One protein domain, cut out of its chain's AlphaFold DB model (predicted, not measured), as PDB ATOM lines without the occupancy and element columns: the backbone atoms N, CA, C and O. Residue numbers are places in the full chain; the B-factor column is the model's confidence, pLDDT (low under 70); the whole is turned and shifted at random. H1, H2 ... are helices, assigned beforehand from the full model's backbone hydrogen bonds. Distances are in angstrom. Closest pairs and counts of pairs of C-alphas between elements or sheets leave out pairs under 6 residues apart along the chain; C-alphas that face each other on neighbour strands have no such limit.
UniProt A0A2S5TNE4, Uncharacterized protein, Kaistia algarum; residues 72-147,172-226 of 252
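This is residues 72 to 147 and 172 to 226 of the 252 residues of an uncharacterized protein of Kaistia algarum (UniProt A0A2S5TNE4). The model is a long arched ribbon of helices, two abreast: the printed part runs out along H4, H5 and H6 and back along H7, H8 and H9, in three successive pairs, H4 with H9, H5 with H8, and H6 with H7. Short helices H2, H3 and H10 gather at one end of the arch, where residues 72 to 81 of H1 stick out free. The 131 printed residues hold ten named helices, H1 to H10 in order along the chain, and no named strand; the class is all helix. The whole is extended, with a radius of gyration of the C-alphas of 22.3 A, and elongated, spanning 63 by 36 by 32 A.

H1, residues 72 to 83, begins at C-alpha 72 (146.427, 95.734, 186.532) and is 16.3 A long from first to last C-alpha. H2, residues 85 to 88, and H3, residues 92 to 95, have four residues each. H4, residues 98 to 110, measures 18.1 A, and H5, residues 112 to 123, 16.4 A. H6, residues 126 to 147, is the longest at 31.3 A and ends at C-alpha 147 (150.437, 100.802, 126.597). H7, residues 172 to 185, measures 20.4 A, H8, residues 187 to 201, 20.6 A, and H9, residues 204 to 218, 21.1 A. H10, residues 223 to 226, ends at C-alpha 226 (135.757, 94.506, 169.291).

H1 only just touches H10, with 3 pairs of C-alphas within 8 A and with residues 82 to 83 alone; the closest C-alphas are those of Leu 82 and Ser 224, 7.2 A apart. H2 touches H10, closest at the C-alphas of Asn 87 and Leu 223, 4.8 A. H3 is close to H10 but not clearly touching, with the C-alphas of Ile 92 and Leu 223 closest at 5.5 A. H4 touches H9 at a shallow tilt of 28 degrees, opposite ways, closest at the C-alphas of Ala 109 and Asp 204, 5.1 A. H5 touches H8, opposite ways at a tilt of 37 degrees, only just steep; their closest C-alphas are those of Val 123 and Ser 191, 5.5 A. H6 touches H7 with residues 133 to 141 alone, at a shallow tilt of 32 degrees, opposite ways, closest at the C-alphas of Thr 133 and Leu 183, 6.2 A. H6 and H8 only just touch, with 3 pairs of C-alphas within 8 A, about perpendicular at 89 degrees; the closest C-alphas are those of Ser 129 and Ile 187, 6.6 A. The helix packing is part aligned, part crossed: of these last four pairs two are at a shallow tilt. H4 and H6 are apart, and so are H7 and H9. Every O i to N i+4 pair is within hydrogen-bond range in H1, H4, H5, H6, H8 and H9, and 9 of 10 are in H7; H2, H3 and H10 are too short for such a pair.

The two C-alphas farthest apart are those of Ile 86 and Asn 174, 63.5 A. Residues 148 to 171 are not printed, and C-alphas 147 and 172 are 14.0 A apart across the cut, on the link from H6 to H7. The links that are printed whole are tight. The mean pLDDT of the printed part is 75.7; 19 residues are under 70, among them 145 to 147 and 172 to 177.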
ATOM      1  N   SER A  72     146.652  97.146 186.846       73.75
ATOM      2  CA  SER A  72     146.427  95.734 186.532       73.75
ATOM      3  C   SER A  72     144.955  95.347 186.695       73.75
ATOM      4  O   SER A  72     144.372  94.748 185.795       73.75
ATOM      5  N   GLN A  73     144.307  95.785 187.779       73.94
ATOM      6  CA  GLN A  73     142.876  95.566 187.994       73.94
ATOM      7  C   GLN A  73     142.021  96.225 186.908       73.94
ATOM      8  O   GLN A  73     141.054  95.622 186.451       73.94
ATOM      9  N   ILE A  74     142.347  97.443 186.468       74.44
ATOM     10  CA  ILE A  74     141.639  98.107 185.365       74.44
ATOM     11  C   ILE A  74     141.783  97.287 184.079       74.44
ATOM     12  O   ILE A  74     140.780  97.012 183.418       74.44
ATOM     13  N   ALA A  75     143.000  96.852 183.743       74.12
ATOM     14  CA  ALA A  75     143.241  96.016 182.570       74.12
ATOM     15  C   ALA A  75     142.460  94.694 182.646       74.12
ATOM     16  O   ALA A  75     141.833  94.284 181.671       74.12
ATOM     17  N   GLU A  76     142.430  94.057 183.812       77.69
ATOM     18  CA  GLU A  76     141.713  92.807 184.031       77.69
ATOM     19  C   GLU A  76     140.190  92.978 183.907       77.69
ATOM     20  O   GLU A  76     139.537  92.199 183.213       77.69
ATOM     21  N   HIS A  77     139.615  94.043 184.472       75.56
ATOM     22  CA  HIS A  77     138.190  94.347 184.312       75.56
ATOM     23  C   HIS A  77     137.822  94.675 182.863       75.56
ATOM     24  O   HIS A  77     136.791  94.206 182.381       75.56
ATOM     25  N   ILE A  78     138.658  95.430 182.141       73.50
ATOM     26  CA  ILE A  78     138.453  95.693 180.709       73.50
ATOM     27  C   ILE A  78     138.521  94.379 179.925       73.50
ATOM     28  O   ILE A  78     137.671  94.133 179.071       73.50
ATOM     29  N   LYS A  79     139.476  93.499 180.243       76.12
ATOM     30  CA  LYS A  79     139.581  92.167 179.640       76.12
ATOM     31  C   LYS A  79     138.314  91.353 179.876       76.12
ATOM     32  O   LYS A  79     137.753  90.850 178.906       76.12
ATOM     33  N   PHE A  80     137.839  91.260 181.118       76.56
ATOM     34  CA  PHE A  80     136.600  90.556 181.453       76.56
ATOM     35  C   PHE A  80     135.394  91.138 180.723       76.56
ATOM     36  O   PHE A  80     134.628  90.387 180.120       76.56
ATOM     37  N   ALA A  81     135.260  92.464 180.718       73.94
ATOM     38  CA  ALA A  81     134.190  93.157 180.019       73.94
ATOM     39  C   ALA A  81     134.233  92.887 178.512       73.94
ATOM     40  O   ALA A  81     133.185  92.660 177.922       73.94
ATOM     41  N   LEU A  82     135.419  92.856 177.895       71.25
ATOM     42  CA  LEU A  82     135.587  92.581 176.468       71.25
ATOM     43  C   LEU A  82     135.252  91.136 176.118       71.25
ATOM     44  O   LEU A  82     134.529  90.923 175.148       71.25
ATOM     45  N   ILE A  83     135.736  90.151 176.888       77.06
ATOM     46  CA  ILE A  83     135.555  88.720 176.586       77.06
ATOM     47  C   ILE A  83     134.193  88.162 177.015       77.06
ATOM     48  O   ILE A  83     133.867  87.045 176.610       77.06
ATOM     49  N   HIS A  84     133.399  88.919 177.777       79.94
ATOM     50  CA  HIS A  84     132.147  88.447 178.364       79.94
ATOM     51  C   HIS A  84     131.197  87.829 177.311       79.94
ATOM     52  O   HIS A  84     130.986  88.440 176.256       79.94
ATOM     53  N   PRO A  85     130.581  86.654 177.570       79.94
ATOM     54  CA  PRO A  85     129.708  85.969 176.605       79.94
ATOM     55  C   PRO A  85     128.515  86.810 176.129       79.94
ATOM     56  O   PRO A  85     128.075  86.684 174.992       79.94
ATOM     57  N   ILE A  86     128.024  87.728 176.969       81.25
ATOM     58  CA  ILE A  86     126.903  88.622 176.623       81.25
ATOM     59  C   ILE A  86     127.196  89.517 175.406       81.25
ATOM     60  O   ILE A  86     126.275  89.932 174.707       81.25
ATOM     61  N   ASN A  87     128.472  89.787 175.112       77.38
ATOM     62  CA  ASN A  87     128.882  90.601 173.969       77.38
ATOM     63  C   ASN A  87     128.654  89.905 172.620       77.38
ATOM     64  O   ASN A  87     128.742  90.557 171.584       77.38
ATOM     65  N   GLU A  88     128.390  88.596 172.608       76.50
ATOM     66  CA  GLU A  88     128.073  87.853 171.382       76.50
ATOM     67  C   GLU A  88     126.643  88.107 170.899       76.50
ATOM     68  O   GLU A  88     126.391  88.069 169.697       76.50
ATOM     69  N   SER A  89     125.722  88.409 171.818       81.31
ATOM     70  CA  SER A  89     124.317  88.702 171.514       81.31
ATOM     71  C   SER A  89     123.957  90.185 171.632       81.31
ATOM     72  O   SER A  89     122.957  90.609 171.056       81.31
ATOM     73  N   THR A  90     124.762  90.979 172.348       81.81
ATOM     74  CA  THR A  90     124.529  92.419 172.540       81.81
ATOM     75  C   THR A  90     125.044  93.202 171.338       81.81
ATOM     76  O   THR A  90     126.223  93.096 170.982       81.81
ATOM     77  N   LYS A  91     124.181  94.015 170.720       82.56
ATOM     78  CA  LYS A  91     124.558  94.858 169.583       82.56
ATOM     79  C   LYS A  91     125.247  96.131 170.055       82.56
ATOM     80  O   LYS A  91     124.980  96.638 171.144       82.56
ATOM     81  N   ILE A  92     126.075  96.719 169.194       79.50
ATOM     82  CA  ILE A  92     126.711  98.018 169.466       79.50
ATOM     83  C   ILE A  92     125.668  99.108 169.785       79.50
ATOM     84  O   ILE A  92     125.882  99.915 170.690       79.50
ATOM     85  N   ALA A  93     124.519  99.111 169.099       80.38
ATOM     86  CA  ALA A  93     123.434 100.062 169.363       80.38
ATOM     87  C   ALA A  93     122.759  99.915 170.734       80.38
ATOM     88  O   ALA A  93     122.166 100.883 171.208       80.38
ATOM     89  N   ASP A  94     122.852  98.743 171.365       80.00
ATOM     90  CA  ASP A  94     122.235  98.498 172.672       80.00
ATOM     91  C   ASP A  94     123.051  99.144 173.806       80.00
ATOM     92  O   ASP A  94     122.510  99.465 174.861       80.00
ATOM     93  N   VAL A  95     124.350  99.376 173.576       76.75
ATOM     94  CA  VAL A  95     125.270  99.992 174.549       76.75
ATOM     95  C   VAL A  95     125.559 101.453 174.229       76.75
ATOM     96  O   VAL A  95     125.703 102.266 175.143       76.75
ATOM     97  N   ILE A  96     125.640 101.813 172.946       74.25
ATOM     98  CA  ILE A  96     125.926 103.183 172.518       74.25
ATOM     99  C   ILE A  96     124.659 103.791 171.904       74.25
ATOM    100  O   ILE A  96     124.304 103.453 170.772       74.25
ATOM    101  N   PRO A  97     123.985 104.728 172.598       76.38
ATOM    102  CA  PRO A  97     122.803 105.381 172.055       76.38
ATOM    103  C   PRO A  97     123.128 106.142 170.768       76.38
ATOM    104  O   PRO A  97     124.115 106.879 170.701       76.38
ATOM    105  N   VAL A  98     122.240 106.062 169.775       75.38
ATOM    106  CA  VAL A  98     122.391 106.797 168.502       75.38
ATOM    107  C   VAL A  98     122.552 108.309 168.708       75.38
ATOM    108  O   VAL A  98     123.322 108.953 168.004       75.38
ATOM    109  N   LEU A  99     121.896 108.871 169.730       76.88
ATOM    110  CA  LEU A  99     122.018 110.287 170.089       76.88
ATOM    111  C   LEU A  99     123.435 110.652 170.557       76.88
ATOM    112  O   LEU A  99     123.883 111.774 170.344       76.88
ATOM    113  N   THR A 100     124.155 109.722 171.186       73.00
ATOM    114  CA  THR A 100     125.555 109.922 171.582       73.00
ATOM    115  C   THR A 100     126.457 109.962 170.354       73.00
ATOM    116  O   THR A 100     127.333 110.820 170.267       73.00
ATOM    117  N   ILE A 101     126.205 109.093 169.373       73.94
ATOM    118  CA  ILE A 101     126.930 109.092 168.096       73.94
ATOM    119  C   ILE A 101     126.698 110.396 167.339       73.94
ATOM    120  O   ILE A 101     127.663 110.997 166.881       73.94
ATOM    121  N   ASP A 102     125.453 110.868 167.269       76.31
ATOM    122  CA  ASP A 102     125.117 112.133 166.610       76.31
ATOM    123  C   ASP A 102     125.755 113.345 167.319       76.31
ATOM    124  O   ASP A 102     126.249 114.264 166.671       76.31
ATOM    125  N   LYS A 103     125.878 113.320 168.653       76.62
ATOM    126  CA  LYS A 103     126.619 114.351 169.404       76.62
ATOM    127  C   LYS A 103     128.124 114.327 169.128       76.62
ATOM    128  O   LYS A 103     128.710 115.384 168.907       76.62
ATOM    129  N   ILE A 104     128.758 113.149 169.141       71.56
ATOM    130  CA  ILE A 104     130.195 112.997 168.832       71.56
ATOM    131  C   ILE A 104     130.472 113.489 167.415       71.56
ATOM    132  O   ILE A 104     131.418 114.230 167.170       71.56
ATOM    133  N   ALA A 105     129.607 113.113 166.492       73.06
ATOM    134  CA  ALA A 105     129.618 113.553 165.120       73.06
ATOM    135  C   ALA A 105     129.526 115.062 164.935       73.06
ATOM    136  O   ALA A 105     130.401 115.654 164.310       73.06
ATOM    137  N   GLN A 106     128.489 115.687 165.496       75.00
ATOM    138  CA  GLN A 106     128.319 117.135 165.455       75.00
ATOM    139  C   GLN A 106     129.526 117.829 166.087       75.00
ATOM    140  O   GLN A 106     130.036 118.804 165.539       75.00
ATOM    141  N   TYR A 107     130.043 117.288 167.194       74.62
ATOM    142  CA  TYR A 107     131.252 117.793 167.826       74.62
ATOM    143  C   TYR A 107     132.460 117.720 166.886       74.62
ATOM    144  O   TYR A 107     133.090 118.745 166.650       74.62
ATOM    145  N   VAL A 108     132.767 116.566 166.292       69.62
ATOM    146  CA  VAL A 108     133.908 116.409 165.372       69.62
ATOM    147  C   VAL A 108     133.732 117.257 164.106       69.62
ATOM    148  O   VAL A 108     134.672 117.941 163.697       69.62
ATOM    149  N   ALA A 109     132.534 117.279 163.516       72.94
ATOM    150  CA  ALA A 109     132.213 118.092 162.344       72.94
ATOM    151  C   ALA A 109     132.347 119.596 162.635       72.94
ATOM    152  O   ALA A 109     132.884 120.334 161.813       72.94
ATOM    153  N   SER A 110     131.975 120.048 163.840       75.69
ATOM    154  CA  SER A 110     132.120 121.451 164.261       75.69
ATOM    155  C   SER A 110     133.580 121.918 164.367       75.69
ATOM    156  O   SER A 110     133.855 123.117 164.378       75.69
ATOM    157  N   LYS A 111     134.549 120.993 164.425       82.06
ATOM    158  CA  LYS A 111     135.986 121.295 164.523       82.06
ATOM    159  C   LYS A 111     136.647 121.432 163.146       82.06
ATOM    160  O   LYS A 111     137.784 120.991 162.953       82.06
ATOM    161  N   SER A 112     135.978 122.102 162.207       79.88
ATOM    162  CA  SER A 112     136.457 122.326 160.833       79.88
ATOM    163  C   SER A 112     137.881 122.896 160.776       79.88
ATOM    164  O   SER A 112     138.720 122.399 160.023       79.88
ATOM    165  N   GLY A 113     138.214 123.845 161.658       81.12
ATOM    166  CA  GLY A 113     139.560 124.416 161.757       81.12
ATOM    167  C   GLY A 113     140.648 123.423 162.201       81.12
ATOM    168  O   GLY A 113     141.781 123.510 161.735       81.12
ATOM    169  N   HIS A 114     140.340 122.451 163.069       79.56
ATOM    170  CA  HIS A 114     141.309 121.407 163.439       79.56
ATOM    171  C   HIS A 114     141.552 120.438 162.286       79.56
ATOM    172  O   HIS A 114     142.702 120.095 162.021       79.56
ATOM    173  N   ARG A 115     140.493 120.054 161.567       82.12
ATOM    174  CA  ARG A 115     140.602 119.202 160.380       82.12
ATOM    175  C   ARG A 115     141.432 119.867 159.284       82.12
ATOM    176  O   ARG A 115     142.370 119.250 158.791       82.12
ATOM    177  N   GLN A 116     141.134 121.121 158.944       84.31
ATOM    178  CA  GLN A 116     141.891 121.878 157.941       84.31
ATOM    179  C   GLN A 116     143.371 121.980 158.319       84.31
ATOM    180  O   GLN A 116     144.236 121.740 157.481       84.31
ATOM    181  N   ARG A 117     143.676 122.257 159.596       83.94
ATOM    182  CA  ARG A 117     145.059 122.267 160.096       83.94
ATOM    183  C   ARG A 117     145.733 120.905 159.968       83.94
ATOM    184  O   ARG A 117     146.864 120.859 159.508       83.94
ATOM    185  N   LEU A 118     145.060 119.814 160.330       77.94
ATOM    186  CA  LEU A 118     145.616 118.467 160.196       77.94
ATOM    187  C   LEU A 118     145.898 118.114 158.728       77.94
ATOM    188  O   LEU A 118     147.006 117.685 158.422       77.94
ATOM    189  N   ILE A 119     144.937 118.347 157.824       80.50
ATOM    190  CA  ILE A 119     145.107 118.132 156.377       80.50
ATOM    191  C   ILE A 119     146.305 118.938 155.874       80.50
ATOM    192  O   ILE A 119     147.194 118.385 155.232       80.50
ATOM    193  N   LYS A 120     146.377 120.222 156.228       85.31
ATOM    194  CA  LYS A 120     147.492 121.092 155.860       85.31
ATOM    195  C   LYS A 120     148.830 120.573 156.388       85.31
ATOM    196  O   LYS A 120     149.811 120.580 155.649       85.31
ATOM    197  N   THR A 121     148.897 120.105 157.633       81.06
ATOM    198  CA  THR A 121     150.126 119.547 158.220       81.06
ATOM    199  C   THR A 121     150.565 118.264 157.516       81.06
ATOM    200  O   THR A 121     151.744 118.112 157.212       81.06
ATOM    201  N   VAL A 122     149.630 117.353 157.224       78.88
ATOM    202  CA  VAL A 122     149.925 116.086 156.536       78.88
ATOM    203  C   VAL A 122     150.399 116.337 155.108       78.88
ATOM    204  O   VAL A 122     151.397 115.772 154.679       78.88
ATOM    205  N   VAL A 123     149.718 117.215 154.376       80.88
ATOM    206  CA  VAL A 123     149.987 117.453 152.955       80.88
ATOM    207  C   VAL A 123     151.271 118.258 152.730       80.88
ATOM    208  O   VAL A 123     151.975 118.038 151.747       80.88
ATOM    209  N   ASN A 124     151.635 119.127 153.677       79.50
ATOM    210  CA  ASN A 124     152.927 119.817 153.669       79.50
ATOM    211  C   ASN A 124     154.080 118.965 154.233       79.50
ATOM    212  O   ASN A 124     155.214 119.440 154.285       79.50
ATOM    213  N   ASN A 125     153.827 117.719 154.653       76.62
ATOM    214  CA  ASN A 125     154.882 116.826 155.116       76.62
ATOM    215  C   ASN A 125     155.748 116.341 153.924       76.62
ATOM    216  O   ASN A 125     155.200 115.870 152.917       76.62
ATOM    217  N   PRO A 126     157.093 116.383 154.023       73.88
ATOM    218  CA  PRO A 126     157.992 115.886 152.977       73.88
ATOM    219  C   PRO A 126     157.744 114.427 152.564       73.88
ATOM    220  O   PRO A 126     157.878 114.098 151.387       73.88
ATOM    221  N   ALA A 127     157.330 113.558 153.492       73.50
ATOM    222  CA  ALA A 127     157.024 112.156 153.212       73.50
ATOM    223  C   ALA A 127     155.776 111.996 152.330       73.50
ATOM    224  O   ALA A 127     155.783 111.200 151.393       73.50
ATOM    225  N   PHE A 128     154.730 112.797 152.568       69.69
ATOM    226  CA  PHE A 128     153.539 112.819 151.711       69.69
ATOM    227  C   PHE A 128     153.901 113.250 150.286       69.69
ATOM    228  O   PHE A 128     153.476 112.652 149.297       69.69
ATOM    229  N   SER A 129     154.760 114.258 150.183       68.75
ATOM    230  CA  SER A 129     155.226 114.766 148.899       68.75
ATOM    231  C   SER A 129     156.086 113.756 148.127       68.75
ATOM    232  O   SER A 129     155.938 113.612 146.910       68.75
ATOM    233  N   ALA A 130     156.951 113.020 148.830       71.50
ATOM    234  CA  ALA A 130     157.715 111.916 148.258       71.50
ATOM    235  C   ALA A 130     156.789 110.788 147.771       71.50
ATOM    236  O   ALA A 130     156.946 110.323 146.646       71.50
ATOM    237  N   MET A 131     155.771 110.423 148.561       75.06
ATOM    238  CA  MET A 131     154.782 109.404 148.199       75.06
ATOM    239  C   MET A 131     154.011 109.769 146.924       75.06
ATOM    240  O   MET A 131     153.916 108.949 146.016       75.06
ATOM    241  N   ILE A 132     153.495 110.999 146.808       71.25
ATOM    242  CA  ILE A 132     152.790 111.449 145.593       71.25
ATOM    243  C   ILE A 132     153.724 111.447 144.379       71.25
ATOM    244  O   ILE A 132     153.329 111.008 143.301       71.25
ATOM    245  N   THR A 133     154.969 111.894 144.553       71.56
ATOM    246  CA  THR A 133     155.967 111.888 143.475       71.56
ATOM    247  C   THR A 133     156.226 110.464 142.983       71.56
ATOM    248  O   THR A 133     156.135 110.210 141.785       71.56
ATOM    249  N   GLN A 134     156.444 109.523 143.905       70.06
ATOM    250  CA  GLN A 134     156.652 108.109 143.592       70.06
ATOM    251  C   GLN A 134     155.428 107.470 142.931       70.06
ATOM    252  O   GLN A 134     155.576 106.750 141.948       70.06
ATOM    253  N   LEU A 135     154.216 107.756 143.416       71.94
ATOM    254  CA  LEU A 135     152.983 107.234 142.825       71.94
ATOM    255  C   LEU A 135     152.772 107.741 141.396       71.94
ATOM    256  O   LEU A 135     152.376 106.959 140.535       71.94
ATOM    257  N   ILE A 136     153.047 109.021 141.122       76.19
ATOM    258  CA  ILE A 136     152.933 109.583 139.768       76.19
ATOM    259  C   ILE A 136     153.999 108.978 138.851       76.19
ATOM    260  O   ILE A 136     153.665 108.550 137.748       76.19
ATOM    261  N   GLN A 137     155.254 108.899 139.307       69.50
ATOM    262  CA  GLN A 137     156.339 108.256 138.559       69.50
ATOM    263  C   GLN A 137     155.985 106.808 138.208       69.50
ATOM    264  O   GLN A 137     156.056 106.419 137.044       69.50
ATOM    265  N   HIS A 138     155.519 106.035 139.192       73.38
ATOM    266  CA  HIS A 138     155.135 104.643 138.997       73.38
ATOM    267  C   HIS A 138     153.916 104.500 138.082       73.38
ATOM    268  O   HIS A 138     153.940 103.689 137.168       73.38
ATOM    269  N   SER A 139     152.889 105.343 138.238       69.06
ATOM    270  CA  SER A 139     151.688 105.300 137.390       69.06
ATOM    271  C   SER A 139     151.991 105.633 135.927       69.06
ATOM    272  O   SER A 139     151.417 105.030 135.023       69.06
ATOM    273  N   ILE A 140     152.894 106.588 135.676       73.69
ATOM    274  CA  ILE A 140     153.342 106.924 134.319       73.69
ATOM    275  C   ILE A 140     154.175 105.775 133.749       73.69
ATOM    276  O   ILE A 140     153.937 105.372 132.613       73.69
ATOM    277  N   GLN A 141     155.091 105.211 134.538       70.62
ATOM    278  CA  GLN A 141     155.885 104.056 134.125       70.62
ATOM    279  C   GLN A 141     154.996 102.854 133.781       70.62
ATOM    280  O   GLN A 141     155.158 102.249 132.724       70.62
ATOM    281  N   ASP A 142     154.019 102.541 134.628       70.75
ATOM    282  CA  ASP A 142     153.060 101.461 134.414       70.75
ATOM    283  C   ASP A 142     152.180 101.719 133.191       70.75
ATOM    284  O   ASP A 142     151.926 100.799 132.412       70.75
ATOM    285  N   TYR A 143     151.734 102.960 132.973       69.44
ATOM    286  CA  TYR A 143     150.980 103.329 131.774       69.44
ATOM    287  C   TYR A 143     151.816 103.144 130.504       69.44
ATOM    288  O   TYR A 143     151.329 102.571 129.528       69.44
ATOM    289  N   LEU A 144     153.075 103.585 130.500       72.69
ATOM    290  CA  LEU A 144     153.984 103.424 129.362       72.69
ATOM    291  C   LEU A 144     154.283 101.940 129.100       72.69
ATOM    292  O   LEU A 144     154.096 101.469 127.979       72.69
ATOM    293  N   ASN A 145     154.621 101.174 130.136       66.69
ATOM    294  CA  ASN A 145     154.893  99.740 130.033       66.69
ATOM    295  C   ASN A 145     153.676  98.959 129.504       66.69
ATOM    296  O   ASN A 145     153.798  98.146 128.584       66.69
ATOM    297  N   ASN A 146     152.480  99.230 130.037       60.75
ATOM    298  CA  ASN A 146     151.258  98.531 129.633       60.75
ATOM    299  C   ASN A 146     150.718  98.996 128.269       60.75
ATOM    300  O   ASN A 146     150.169  98.183 127.521       60.75
ATOM    301  N   SER A 147     150.881 100.271 127.900       57.53
ATOM    302  CA  SER A 147     150.437 100.802 126.597       57.53
ATOM    303  C   SER A 147     151.323 100.351 125.431       57.53
ATOM    304  O   SER A 147     150.814 100.110 124.333       57.53
ATOM    305  N   ASP A 172     164.157 105.829 128.479       55.00
ATOM    306  CA  ASP A 172     163.304 105.546 129.647       55.00
ATOM    307  C   ASP A 172     163.811 106.116 130.991       55.00
ATOM    308  O   ASP A 172     163.009 106.421 131.873       55.00
ATOM    309  N   SER A 173     165.122 106.327 131.164       56.06
ATOM    310  CA  SER A 173     165.685 106.905 132.398       56.06
ATOM    311  C   SER A 173     165.496 108.424 132.494       56.06
ATOM    312  O   SER A 173     165.106 108.946 133.535       56.06
ATOM    313  N   ASN A 174     165.713 109.148 131.392       58.72
ATOM    314  CA  ASN A 174     165.748 110.612 131.404       58.72
ATOM    315  C   ASN A 174     164.350 111.221 131.558       58.72
ATOM    316  O   ASN A 174     164.208 112.305 132.126       58.72
ATOM    317  N   LEU A 175     163.308 110.531 131.078       64.44
ATOM    318  CA  LEU A 175     161.923 110.967 131.253       64.44
ATOM    319  C   LEU A 175     161.497 110.878 132.724       64.44
ATOM    320  O   LEU A 175     160.932 111.837 133.250       64.44
ATOM    321  N   ASN A 176     161.792 109.760 133.393       64.56
ATOM    322  CA  ASN A 176     161.397 109.544 134.783       64.56
ATOM    323  C   ASN A 176     162.092 110.533 135.736       64.56
ATOM    324  O   ASN A 176     161.443 111.109 136.615       64.56
ATOM    325  N   ASP A 177     163.376 110.812 135.498       69.94
ATOM    326  CA  ASP A 177     164.146 111.799 136.262       69.94
ATOM    327  C   ASP A 177     163.660 113.233 135.998       69.94
ATOM    328  O   ASP A 177     163.506 114.029 136.926       69.94
ATOM    329  N   THR A 178     163.321 113.565 134.747       70.38
ATOM    330  CA  THR A 178     162.771 114.886 134.389       70.38
ATOM    331  C   THR A 178     161.390 115.113 135.008       70.38
ATOM    332  O   THR A 178     161.111 116.199 135.524       70.38
ATOM    333  N   ILE A 179     160.527 114.093 134.999       69.81
ATOM    334  CA  ILE A 179     159.209 114.134 135.645       69.81
ATOM    335  C   ILE A 179     159.373 114.236 137.162       69.81
ATOM    336  O   ILE A 179     158.726 115.078 137.783       69.81
ATOM    337  N   GLY A 180     160.282 113.455 137.752       69.38
ATOM    338  CA  GLY A 180     160.621 113.535 139.173       69.38
ATOM    339  C   GLY A 180     161.059 114.938 139.584       69.38
ATOM    340  O   GLY A 180     160.482 115.527 140.499       69.38
ATOM    341  N   HIS A 181     162.003 115.531 138.851       75.50
ATOM    342  CA  HIS A 181     162.463 116.899 139.091       75.50
ATOM    343  C   HIS A 181     161.365 117.949 138.887       75.50
ATOM    344  O   HIS A 181     161.278 118.903 139.663       75.50
ATOM    345  N   TYR A 182     160.502 117.790 137.881       75.25
ATOM    346  CA  TYR A 182     159.372 118.694 137.668       75.25
ATOM    347  C   TYR A 182     158.363 118.623 138.822       75.25
ATOM    348  O   TYR A 182     157.930 119.665 139.319       75.25
ATOM    349  N   LEU A 183     158.015 117.421 139.287       73.62
ATOM    350  CA  LEU A 183     157.111 117.218 140.422       73.62
ATOM    351  C   LEU A 183     157.717 117.770 141.717       73.62
ATOM    352  O   LEU A 183     157.047 118.506 142.441       73.62
ATOM    353  N   GLN A 184     159.006 117.523 141.952       69.81
ATOM    354  CA  GLN A 184     159.736 118.034 143.112       69.81
ATOM    355  C   GLN A 184     159.840 119.568 143.106       69.81
ATOM    356  O   GLN A 184     159.710 120.207 144.148       69.81
ATOM    357  N   LYS A 185     160.005 120.190 141.935       76.69
ATOM    358  CA  LYS A 185     160.012 121.656 141.791       76.69
ATOM    359  C   LYS A 185     158.624 122.276 142.001       76.69
ATOM    360  O   LYS A 185     158.525 123.428 142.415       76.69
ATOM    361  N   ASN A 186     157.555 121.519 141.743       77.06
ATOM    362  CA  ASN A 186     156.161 121.959 141.878       77.06
ATOM    363  C   ASN A 186     155.466 121.406 143.133       77.06
ATOM    364  O   ASN A 186     154.239 121.455 143.240       77.06
ATOM    365  N   ILE A 187     156.237 120.922 144.103       75.12
ATOM    366  CA  ILE A 187     155.743 120.227 145.295       75.12
ATOM    367  C   ILE A 187     154.771 121.078 146.118       75.12
ATOM    368  O   ILE A 187     153.767 120.578 146.611       75.12
ATOM    369  N   LEU A 188     154.998 122.395 146.169       76.81
ATOM    370  CA  LEU A 188     154.105 123.348 146.829       76.81
ATOM    371  C   LEU A 188     152.733 123.414 146.151       76.81
ATOM    372  O   LEU A 188     151.712 123.474 146.829       76.81
ATOM    373  N   LYS A 189     152.693 123.360 144.817       80.69
ATOM    374  CA  LYS A 189     151.444 123.371 144.049       80.69
ATOM    375  C   LYS A 189     150.707 122.036 144.178       80.69
ATOM    376  O   LYS A 189     149.491 122.034 144.340       80.69
ATOM    377  N   LEU A 190     151.433 120.915 144.164       77.94
ATOM    378  CA  LEU A 190     150.868 119.581 144.406       77.94
ATOM    379  C   LEU A 190     150.297 119.458 145.822       77.94
ATOM    380  O   LEU A 190     149.203 118.923 145.994       77.94
ATOM    381  N   SER A 191     151.004 120.009 146.810       80.19
ATOM    382  CA  SER A 191     150.543 120.129 148.192       80.19
ATOM    383  C   SER A 191     149.243 120.941 148.256       80.19
ATOM    384  O   SER A 191     148.219 120.435 148.701       80.19
ATOM    385  N   GLN A 192     149.208 122.147 147.686       84.62
ATOM    386  CA  GLN A 192     147.999 122.985 147.678       84.62
ATOM    387  C   GLN A 192     146.800 122.316 146.987       84.62
ATOM    388  O   GLN A 192     145.686 122.352 147.507       84.62
ATOM    389  N   MET A 193     147.014 121.675 145.835       83.44
ATOM    390  CA  MET A 193     145.955 120.943 145.136       83.44
ATOM    391  C   MET A 193     145.466 119.741 145.953       83.44
ATOM    392  O   MET A 193     144.262 119.517 146.049       83.44
ATOM    393  N   SER A 194     146.375 118.998 146.591       81.94
ATOM    394  CA  SER A 194     146.021 117.876 147.469       81.94
ATOM    395  C   SER A 194     145.248 118.353 148.699       81.94
ATOM    396  O   SER A 194     144.257 117.735 149.074       81.94
ATOM    397  N   GLU A 195     145.635 119.487 149.288       85.88
ATOM    398  CA  GLU A 195     144.915 120.125 150.391       85.88
ATOM    399  C   GLU A 195     143.494 120.518 149.961       85.88
ATOM    400  O   GLU A 195     142.539 120.242 150.688       85.88
ATOM    401  N   GLN A 196     143.316 121.100 148.770       87.38
ATOM    402  CA  GLN A 196     141.988 121.423 148.233       87.38
ATOM    403  C   GLN A 196     141.137 120.169 148.003       87.38
ATOM    404  O   GLN A 196     139.987 120.121 148.443       87.38
ATOM    405  N   VAL A 197     141.695 119.141 147.363       83.25
ATOM    406  CA  VAL A 197     140.994 117.877 147.090       83.25
ATOM    407  C   VAL A 197     140.614 117.166 148.390       83.25
ATOM    408  O   VAL A 197     139.490 116.674 148.517       83.25
ATOM    409  N   LEU A 198     141.504 117.135 149.384       83.19
ATOM    410  CA  LEU A 198     141.221 116.533 150.687       83.19
ATOM    411  C   LEU A 198     140.166 117.326 151.451       83.19
ATOM    412  O   LEU A 198     139.239 116.725 151.978       83.19
ATOM    413  N   ASN A 199     140.221 118.658 151.454       85.69
ATOM    414  CA  ASN A 199     139.186 119.469 152.097       85.69
ATOM    415  C   ASN A 199     137.817 119.348 151.405       85.69
ATOM    416  O   ASN A 199     136.794 119.414 152.080       85.69
ATOM    417  N   GLN A 200     137.767 119.131 150.087       84.81
ATOM    418  CA  GLN A 200     136.515 118.875 149.360       84.81
ATOM    419  C   GLN A 200     135.940 117.477 149.627       84.81
ATOM    420  O   GLN A 200     134.726 117.276 149.537       84.81
ATOM    421  N   ASN A 201     136.789 116.489 149.916       78.81
ATOM    422  CA  ASN A 201     136.364 115.116 150.200       78.81
ATOM    423  C   ASN A 201     136.126 114.844 151.688       78.81
ATOM    424  O   ASN A 201     135.287 114.014 152.020       78.81
ATOM    425  N   PHE A 202     136.770 115.610 152.562       77.44
ATOM    426  CA  PHE A 202     136.576 115.619 154.005       77.44
ATOM    427  C   PHE A 202     136.074 117.003 154.439       77.44
ATOM    428  O   PHE A 202     136.768 117.732 155.143       77.44
ATOM    429  N   ASN A 203     134.881 117.390 153.985       80.06
ATOM    430  CA  ASN A 203     134.186 118.587 154.469       80.06
ATOM    431  C   ASN A 203     133.168 118.222 155.564       80.06
ATOM    432  O   ASN A 203     132.928 117.043 155.817       80.06
ATOM    433  N   ASP A 204     132.592 119.228 156.227       79.19
ATOM    434  CA  ASP A 204     131.706 119.026 157.386       79.19
ATOM    435  C   ASP A 204     130.502 118.130 157.041       79.19
ATOM    436  O   ASP A 204     130.177 117.206 157.784       79.19
ATOM    437  N   GLU A 205     129.899 118.346 155.872       79.00
ATOM    438  CA  GLU A 205     128.732 117.609 155.379       79.00
ATOM    439  C   GLU A 205     129.060 116.145 155.041       79.00
ATOM    440  O   GLU A 205     128.389 115.221 155.505       79.00
ATOM    441  N   LYS A 206     130.139 115.896 154.287       79.44
ATOM    442  CA  LYS A 206     130.588 114.533 153.963       79.44
ATOM    443  C   LYS A 206     131.008 113.772 155.210       79.44
ATOM    444  O   LYS A 206     130.759 112.572 155.281       79.44
ATOM    445  N   LEU A 207     131.615 114.443 156.190       75.19
ATOM    446  CA  LEU A 207     131.987 113.828 157.463       75.19
ATOM    447  C   LEU A 207     130.745 113.432 158.272       75.19
ATOM    448  O   LEU A 207     130.703 112.333 158.823       75.19
ATOM    449  N   TYR A 208     129.722 114.290 158.273       75.81
ATOM    450  CA  TYR A 208     128.442 114.002 158.910       75.81
ATOM    451  C   TYR A 208     127.758 112.773 158.282       75.81
ATOM    452  O   TYR A 208     127.396 111.803 158.954       75.81
ATOM    453  N   HIS A 209     127.663 112.744 156.951       77.62
ATOM    454  CA  HIS A 209     127.106 111.594 156.234       77.62
ATOM    455  C   HIS A 209     127.958 110.330 156.374       77.62
ATOM    456  O   HIS A 209     127.420 109.224 156.456       77.62
ATOM    457  N   PHE A 210     129.281 110.470 156.433       76.38
ATOM    458  CA  PHE A 210     130.186 109.357 156.679       76.38
ATOM    459  C   PHE A 210     129.903 108.700 158.030       76.38
ATOM    460  O   PHE A 210     129.801 107.475 158.075       76.38
ATOM    461  N   GLN A 211     129.678 109.472 159.101       73.06
ATOM    462  CA  GLN A 211     129.309 108.876 160.384       73.06
ATOM    463  C   GLN A 211     127.978 108.140 160.300       73.06
ATOM    464  O   GLN A 211     127.867 107.054 160.856       73.06
ATOM    465  N   ALA A 212     126.962 108.715 159.646       76.12
ATOM    466  CA  ALA A 212     125.648 108.082 159.562       76.12
ATOM    467  C   ALA A 212     125.745 106.731 158.834       76.12
ATOM    468  O   ALA A 212     125.200 105.723 159.289       76.12
ATOM    469  N   ASN A 213     126.526 106.696 157.752       74.19
ATOM    470  CA  ASN A 213     126.806 105.485 156.989       74.19
ATOM    471  C   ASN A 213     127.624 104.465 157.787       74.19
ATOM    472  O   ASN A 213     127.327 103.272 157.735       74.19
ATOM    473  N   LEU A 214     128.642 104.908 158.530       77.31
ATOM    474  CA  LEU A 214     129.406 104.039 159.422       77.31
ATOM    475  C   LEU A 214     128.519 103.470 160.525       77.31
ATOM    476  O   LEU A 214     128.507 102.259 160.722       77.31
ATOM    477  N   TRP A 215     127.735 104.317 161.191       79.88
ATOM    478  CA  TRP A 215     126.816 103.912 162.245       79.88
ATOM    479  C   TRP A 215     125.835 102.865 161.736       79.88
ATOM    480  O   TRP A 215     125.673 101.827 162.363       79.88
ATOM    481  N   HIS A 216     125.243 103.080 160.559       81.50
ATOM    482  CA  HIS A 216     124.320 102.118 159.967       81.50
ATOM    483  C   HIS A 216     124.963 100.749 159.706       81.50
ATOM    484  O   HIS A 216     124.285  99.733 159.828       81.50
ATOM    485  N   LYS A 217     126.262 100.714 159.389       78.88
ATOM    486  CA  LYS A 217     127.012  99.470 159.176       78.88
ATOM    487  C   LYS A 217     127.386  98.772 160.481       78.88
ATOM    488  O   LYS A 217     127.344  97.549 160.526       78.88
ATOM    489  N   ILE A 218     127.757  99.520 161.522       78.69
ATOM    490  CA  ILE A 218     128.290  98.936 162.765       78.69
ATOM    491  C   ILE A 218     127.222  98.684 163.832       78.69
ATOM    492  O   ILE A 218     127.406  97.817 164.673       78.69
ATOM    493  N   LYS A 219     126.097  99.406 163.814       77.81
ATOM    494  CA  LYS A 219     125.094  99.386 164.894       77.81
ATOM    495  C   LYS A 219     124.531  97.997 165.212       77.81
ATOM    496  O   LYS A 219     124.216  97.726 166.367       77.81
ATOM    497  N   ASP A 220     124.403  97.144 164.195       84.75
ATOM    498  CA  ASP A 220     123.836  95.796 164.291       84.75
ATOM    499  C   ASP A 220     124.906  94.716 164.499       84.75
ATOM    500  O   ASP A 220     124.569  93.546 164.680       84.75
ATOM    501  N   MET A 221     126.189  95.092 164.485       81.19
ATOM    502  CA  MET A 221     127.276  94.169 164.790       81.19
ATOM    503  C   MET A 221     127.274  93.834 166.289       81.19
ATOM    504  O   MET A 221     126.996  94.715 167.115       81.19
ATOM    505  N   PRO A 222     127.602  92.584 166.658       82.06
ATOM    506  CA  PRO A 222     127.759  92.217 168.055       82.06
ATOM    507  C   PRO A 222     129.010  92.881 168.640       82.06
ATOM    508  O   PRO A 222     130.025  93.047 167.957       82.06
ATOM    509  N   LEU A 223     128.963  93.232 169.926       76.56
ATOM    510  CA  LEU A 223     130.100  93.826 170.643       76.56
ATOM    511  C   LEU A 223     131.348  92.935 170.624       76.56
ATOM    512  O   LEU A 223     132.467  93.436 170.725       76.56
ATOM    513  N   SER A 224     131.177  91.624 170.452       74.06
ATOM    514  CA  SER A 224     132.265  90.657 170.321       74.06
ATOM    515  C   SER A 224     133.220  90.959 169.164       74.06
ATOM    516  O   SER A 224     134.383  90.570 169.246       74.06
ATOM    517  N   VAL A 225     132.793  91.707 168.136       71.25
ATOM    518  CA  VAL A 225     133.670  92.158 167.041       71.25
ATOM    519  C   VAL A 225     134.852  92.977 167.572       71.25
ATOM    520  O   VAL A 225     135.951  92.872 167.031       71.25
ATOM    521  N   LEU A 226     134.682  93.721 168.672       67.12
ATOM    522  CA  LEU A 226     135.757  94.506 169.291       67.12
ATOM    523  C   LEU A 226     136.903  93.630 169.827       67.12
ATOM    524  O   LEU A 226     138.043  94.088 169.856       67.12
TER     525      LEU A 226